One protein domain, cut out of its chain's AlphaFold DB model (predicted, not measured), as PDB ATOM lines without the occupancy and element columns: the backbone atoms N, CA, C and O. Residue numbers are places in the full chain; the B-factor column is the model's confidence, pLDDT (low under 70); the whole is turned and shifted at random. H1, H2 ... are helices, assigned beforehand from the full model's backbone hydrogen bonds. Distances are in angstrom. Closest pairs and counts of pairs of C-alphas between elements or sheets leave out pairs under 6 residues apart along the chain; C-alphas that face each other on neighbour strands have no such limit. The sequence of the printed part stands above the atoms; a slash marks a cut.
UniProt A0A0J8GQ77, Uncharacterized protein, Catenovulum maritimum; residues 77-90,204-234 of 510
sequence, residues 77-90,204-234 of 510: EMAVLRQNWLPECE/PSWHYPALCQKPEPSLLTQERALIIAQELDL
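AT A GLANCE: This is residues 77 to 90 and 204 to 234 of the 510 residues of an uncharacterized protein of Catenovulum maritimum (UniProt A0A0J8GQ77). There is little regular structure: two short helices, H2 and H1, make a corner where H2 ends and H1 begins, and the unnamed stretch 204 to 223 completes an open frame with them. Residues 218 to 223, just before H2, stick out. The printed part has 45 residues, with H1 then H2 along the chain and no named strand; the class is all helix, with 17 residues in named elements. It is only just compact, close to loose, with a radius of gyration of the C-alphas of 10.8 A and spans of 29 by 24 by 16 A.

IN THESE COORDINATES: H2, residues 224 to 232, is 12.4 A long and ends at C-alpha 232, (8.077, -1.393, 33.351). H1, residues 78 to 85, is 10.4 A long and begins at C-alpha 78, (7.856, 1.649, 27.723).

HOW THE PARTS SIT: H2 and H1 are close but not clearly touching; their closest C-alphas, of Leu 232 and Met 78, are 6.4 A apart. They run the same way at a steep tilt of 68 degrees, only just short of about perpendicular. In both, every O i to N i+4 pair is within hydrogen-bond range.

THE WHOLE: The C-alphas farthest apart, of Trp 85 and Gln 222, are 28.8 A apart. Residues 91 to 203 are not printed; C-alphas 90 and 204 are 14.9 A apart across the cut, in the link from H1 to H2. Mean pLDDT of the printed part is 71.9; residues 204 to 210 are among the 14 under 70.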
ATOM      1  N   GLU A  77       6.073   5.714  26.926       78.00
ATOM      2  CA  GLU A  77       5.329   4.474  27.119       78.00
ATOM      3  C   GLU A  77       6.220   3.258  26.799       78.00
ATOM      4  O   GLU A  77       6.407   2.857  25.646       78.00
ATOM      5  N   MET A  78       6.820   2.679  27.845       73.56
ATOM      6  CA  MET A  78       7.856   1.649  27.723       73.56
ATOM      7  C   MET A  78       7.325   0.377  27.060       73.56
ATOM      8  O   MET A  78       8.089  -0.337  26.415       73.56
ATOM      9  N   ALA A  79       6.025   0.095  27.184       73.06
ATOM     10  CA  ALA A  79       5.373  -0.998  26.468       73.06
ATOM     11  C   ALA A  79       5.492  -0.815  24.945       73.06
ATOM     12  O   ALA A  79       5.979  -1.712  24.258       73.06
ATOM     13  N   VAL A  80       5.161   0.377  24.439       75.69
ATOM     14  CA  VAL A  80       5.222   0.716  23.010       75.69
ATOM     15  C   VAL A  80       6.663   0.732  22.508       75.69
ATOM     16  O   VAL A  80       6.958   0.178  21.447       75.69
ATOM     17  N   LEU A  81       7.587   1.322  23.275       74.62
ATOM     18  CA  LEU A  81       9.004   1.342  22.899       74.62
ATOM     19  C   LEU A  81       9.592  -0.068  22.816       74.62
ATOM     20  O   LEU A  81      10.305  -0.379  21.862       74.62
ATOM     21  N   ARG A  82       9.276  -0.939  23.782       74.88
ATOM     22  CA  ARG A  82       9.711  -2.341  23.745       74.88
ATOM     23  C   ARG A  82       9.119  -3.060  22.541       74.88
ATOM     24  O   ARG A  82       9.884  -3.676  21.801       74.88
ATOM     25  N   GLN A  83       7.809  -2.922  22.326       74.62
ATOM     26  CA  GLN A  83       7.095  -3.609  21.253       74.62
ATOM     27  C   GLN A  83       7.634  -3.246  19.863       74.62
ATOM     28  O   GLN A  83       7.777  -4.116  19.006       74.62
ATOM     29  N   ASN A  84       7.978  -1.973  19.654       80.44
ATOM     30  CA  ASN A  84       8.393  -1.468  18.348       80.44
ATOM     31  C   ASN A  84       9.898  -1.597  18.069       80.44
ATOM     32  O   ASN A  84      10.289  -1.604  16.900       80.44
ATOM     33  N   TRP A  85      10.758  -1.649  19.096       79.88
ATOM     34  CA  TRP A  85      12.218  -1.577  18.908       79.88
ATOM     35  C   TRP A  85      12.989  -2.849  19.262       79.88
ATOM     36  O   TRP A  85      14.141  -2.979  18.843       79.88
ATOM     37  N   LEU A  86      12.399  -3.790  19.999       82.38
ATOM     38  CA  LEU A  86      13.051  -5.056  20.345       82.38
ATOM     39  C   LEU A  86      12.405  -6.215  19.570       82.38
ATOM     40  O   LEU A  86      11.184  -6.273  19.504       82.38
ATOM     41  N   PRO A  87      13.169  -7.161  19.001       82.19
ATOM     42  CA  PRO A  87      12.598  -8.398  18.467       82.19
ATOM     43  C   PRO A  87      12.148  -9.329  19.606       82.19
ATOM     44  O   PRO A  87      12.693  -9.264  20.707       82.19
ATOM     45  N   GLU A  88      11.197 -10.230  19.354       78.56
ATOM     46  CA  GLU A  88      10.827 -11.289  20.307       78.56
ATOM     47  C   GLU A  88      12.013 -12.231  20.573       78.56
ATOM     48  O   GLU A  88      12.762 -12.585  19.656       78.56
ATOM     49  N   CYS A  89      12.218 -12.640  21.830       75.19
ATOM     50  CA  CYS A  89      13.275 -13.596  22.146       75.19
ATOM     51  C   CYS A  89      12.949 -14.970  21.540       75.19
ATOM     52  O   CYS A  89      11.933 -15.578  21.879       75.19
ATOM     53  N   GLU A  90      13.853 -15.515  20.716       65.50
ATOM     54  CA  GLU A  90      13.757 -16.907  20.265       65.50
ATOM     55  C   GLU A  90      13.867 -17.847  21.473       65.50
ATOM     56  O   GLU A  90      14.955 -18.167  21.963       65.50
ATOM     57  N   PRO A 204      14.177 -17.967  34.517       55.31
ATOM     58  CA  PRO A 204      14.566 -16.741  35.184       55.31
ATOM     59  C   PRO A 204      15.175 -15.750  34.184       55.31
ATOM     60  O   PRO A 204      15.793 -16.122  33.184       55.31
ATOM     61  N   SER A 205      14.996 -14.462  34.468       53.94
ATOM     62  CA  SER A 205      15.208 -13.338  33.544       53.94
ATOM     63  C   SER A 205      16.605 -13.241  32.908       53.94
ATOM     64  O   SER A 205      16.746 -12.557  31.892       53.94
ATOM     65  N   TRP A 206      17.612 -13.923  33.469       54.25
ATOM     66  CA  TRP A 206      18.988 -14.035  32.968       54.25
ATOM     67  C   TRP A 206      19.184 -15.091  31.865       54.25
ATOM     68  O   TRP A 206      20.265 -15.166  31.284       54.25
ATOM     69  N   HIS A 207      18.166 -15.900  31.555       63.97
ATOM     70  CA  HIS A 207      18.199 -16.867  30.451       63.97
ATOM     71  C   HIS A 207      17.957 -16.218  29.075       63.97
ATOM     72  O   HIS A 207      18.301 -16.796  28.044       63.97
ATOM     73  N   TYR A 208      17.381 -15.015  29.054       64.56
ATOM     74  CA  TYR A 208      17.074 -14.280  27.831       64.56
ATOM     75  C   TYR A 208      18.218 -13.327  27.447       64.56
ATOM     76  O   TYR A 208      18.797 -12.682  28.327       64.56
ATOM     77  N   PRO A 209      18.544 -13.190  26.147       69.94
ATOM     78  CA  PRO A 209      19.452 -12.153  25.669       69.94
ATOM     79  C   PRO A 209      19.000 -10.750  26.103       69.94
ATOM     80  O   PRO A 209      17.811 -10.465  26.191       69.94
ATOM     81  N   ALA A 210      19.953  -9.841  26.315       66.75
ATOM     82  CA  ALA A 210      19.674  -8.488  26.810       66.75
ATOM     83  C   ALA A 210      18.944  -7.559  25.810       66.75
ATOM     84  O   ALA A 210      18.562  -6.457  26.187       66.75
ATOM     85  N   LEU A 211      18.775  -7.966  24.545       77.25
ATOM     86  CA  LEU A 211      18.226  -7.146  23.453       77.25
ATOM     87  C   LEU A 211      17.043  -7.835  22.748       77.25
ATOM     88  O   LEU A 211      16.986  -7.872  21.521       77.25
ATOM     89  N   CYS A 212      16.120  -8.420  23.509       76.75
ATOM     90  CA  CYS A 212      14.877  -8.965  22.967       76.75
ATOM     91  C   CYS A 212      13.724  -8.843  23.970       76.75
ATOM     92  O   CYS A 212      13.950  -8.692  25.173       76.75
ATOM     93  N   GLN A 213      12.488  -8.879  23.469       76.75
ATOM     94  CA  GLN A 213      11.283  -8.895  24.292       76.75
ATOM     95  C   GLN A 213      11.149 -10.266  24.949       76.75
ATOM     96  O   GLN A 213      11.019 -11.287  24.264       76.75
ATOM     97  N   LYS A 214      11.206 -10.286  26.282       75.38
ATOM     98  CA  LYS A 214      10.927 -11.489  27.065       75.38
ATOM     99  C   LYS A 214       9.430 -11.799  26.959       75.38
ATOM    100  O   LYS A 214       8.635 -10.859  26.915       75.38
ATOM    101  N   PRO A 215       9.034 -13.081  26.907       73.19
ATOM    102  CA  PRO A 215       7.623 -13.424  26.992       73.19
ATOM    103  C   PRO A 215       7.064 -12.937  28.331       73.19
ATOM    104  O   PRO A 215       7.763 -12.985  29.348       73.19
ATOM    105  N   GLU A 216       5.811 -12.483  28.331       71.50
ATOM    106  CA  GLU A 216       5.142 -12.138  29.582       71.50
ATOM    107  C   GLU A 216       5.126 -13.348  30.533       71.50
ATOM    108  O   GLU A 216       4.930 -14.482  30.078       71.50
ATOM    109  N   PRO A 217       5.303 -13.126  31.848       71.62
ATOM    110  CA  PRO A 217       5.192 -14.195  32.832       71.62
ATOM    111  C   PRO A 217       3.804 -14.846  32.777       71.62
ATOM    112  O   PRO A 217       2.791 -14.186  32.505       71.62
ATOM    113  N   SER A 218       3.766 -16.151  33.049       69.69
ATOM    114  CA  SER A 218       2.540 -16.947  33.019       69.69
ATOM    115  C   SER A 218       1.455 -16.358  33.927       69.69
ATOM    116  O   SER A 218       1.724 -15.897  35.033       69.69
ATOM    117  N   LEU A 219       0.187 -16.436  33.502       69.00
ATOM    118  CA  LEU A 219      -0.964 -16.051  34.335       69.00
ATOM    119  C   LEU A 219      -1.049 -16.845  35.650       69.00
ATOM    120  O   LEU A 219      -1.721 -16.413  36.581       69.00
ATOM    121  N   LEU A 220      -0.384 -18.002  35.722       66.44
ATOM    122  CA  LEU A 220      -0.330 -18.842  36.919       66.44
ATOM    123  C   LEU A 220       0.769 -18.423  37.907       66.44
ATOM    124  O   LEU A 220       0.803 -18.932  39.027       66.44
ATOM    125  N   THR A 221       1.667 -17.520  37.514       66.44
ATOM    126  CA  THR A 221       2.725 -17.003  38.382       66.44
ATOM    127  C   THR A 221       2.105 -16.016  39.371       66.44
ATOM    128  O   THR A 221       1.616 -14.959  38.973       66.44
ATOM    129  N   GLN A 222       2.131 -16.338  40.668       73.19
ATOM    130  CA  GLN A 222       1.551 -15.482  41.719       73.19
ATOM    131  C   GLN A 222       2.136 -14.060  41.711       73.19
ATOM    132  O   GLN A 222       1.420 -13.092  41.949       73.19
ATOM    133  N   GLU A 223       3.414 -13.924  41.358       74.75
ATOM    134  CA  GLU A 223       4.130 -12.645  41.295       74.75
ATOM    135  C   GLU A 223       4.041 -11.952  39.924       74.75
ATOM    136  O   GLU A 223       4.708 -10.941  39.710       74.75
ATOM    137  N   ARG A 224       3.216 -12.443  38.983       73.94
ATOM    138  CA  ARG A 224       3.108 -11.897  37.613       73.94
ATOM    139  C   ARG A 224       2.989 -10.373  37.590       73.94
ATOM    140  O   ARG A 224       3.696  -9.717  36.831       73.94
ATOM    141  N   ALA A 225       2.106  -9.816  38.417       71.75
ATOM    142  CA  ALA A 225       1.874  -8.374  38.475       71.75
ATOM    143  C   ALA A 225       3.121  -7.597  38.932       71.75
ATOM    144  O   ALA A 225       3.439  -6.564  38.351       71.75
ATOM    145  N   LEU A 226       3.851  -8.118  39.924       72.19
ATOM    146  CA  LEU A 226       5.083  -7.510  40.433       72.19
ATOM    147  C   LEU A 226       6.210  -7.580  39.400       72.19
ATOM    148  O   LEU A 226       6.906  -6.591  39.203       72.19
ATOM    149  N   ILE A 227       6.355  -8.710  38.705       68.50
ATOM    150  CA  ILE A 227       7.373  -8.891  37.660       68.50
ATOM    151  C   ILE A 227       7.130  -7.922  36.496       68.50
ATOM    152  O   ILE A 227       8.059  -7.246  36.058       68.50
ATOM    153  N   ILE A 228       5.884  -7.819  36.019       72.31
ATOM    154  CA  ILE A 228       5.512  -6.882  34.947       72.31
ATOM    155  C   ILE A 228       5.738  -5.436  35.399       72.31
ATOM    156  O   ILE A 228       6.293  -4.640  34.641       72.31
ATOM    157  N   ALA A 229       5.348  -5.102  36.633       73.81
ATOM    158  CA  ALA A 229       5.563  -3.774  37.194       73.81
ATOM    159  C   ALA A 229       7.056  -3.434  37.282       73.81
ATOM    160  O   ALA A 229       7.451  -2.378  36.812       73.81
ATOM    161  N   GLN A 230       7.896  -4.338  37.793       72.88
ATOM    162  CA  GLN A 230       9.348  -4.141  37.872       72.88
ATOM    163  C   GLN A 230      10.014  -4.015  36.499       72.88
ATOM    164  O   GLN A 230      10.997  -3.295  36.360       72.88
ATOM    165  N   GLU A 231       9.510  -4.711  35.479       69.44
ATOM    166  CA  GLU A 231      10.053  -4.607  34.123       69.44
ATOM    167  C   GLU A 231       9.690  -3.276  33.443       69.44
ATOM    168  O   GLU A 231      10.430  -2.782  32.590       69.44
ATOM    169  N   LEU A 232       8.549  -2.696  33.817       70.38
ATOM    170  CA  LEU A 232       8.077  -1.393  33.351       70.38
ATOM    171  C   LEU A 232       8.530  -0.227  34.242       70.38
ATOM    172  O   LEU A 232       8.394   0.925  33.826       70.38
ATOM    173  N   ASP A 233       9.058  -0.505  35.436       73.62
ATOM    174  CA  ASP A 233       9.445   0.511  36.410       73.62
ATOM    175  C   ASP A 233      10.721   1.233  35.965       73.62
ATOM    176  O   ASP A 233      11.845   0.735  36.067       73.62
ATOM    177  N   LEU A 234      10.538   2.441  35.438       78.38
ATOM    178  CA  LEU A 234      11.626   3.323  35.054       78.38
ATOM    179  C   LEU A 234      11.873   4.323  36.182       78.38
ATOM    180  O   LEU A 234      11.222   5.360  36.264       78.38
TER     181      LEU A 234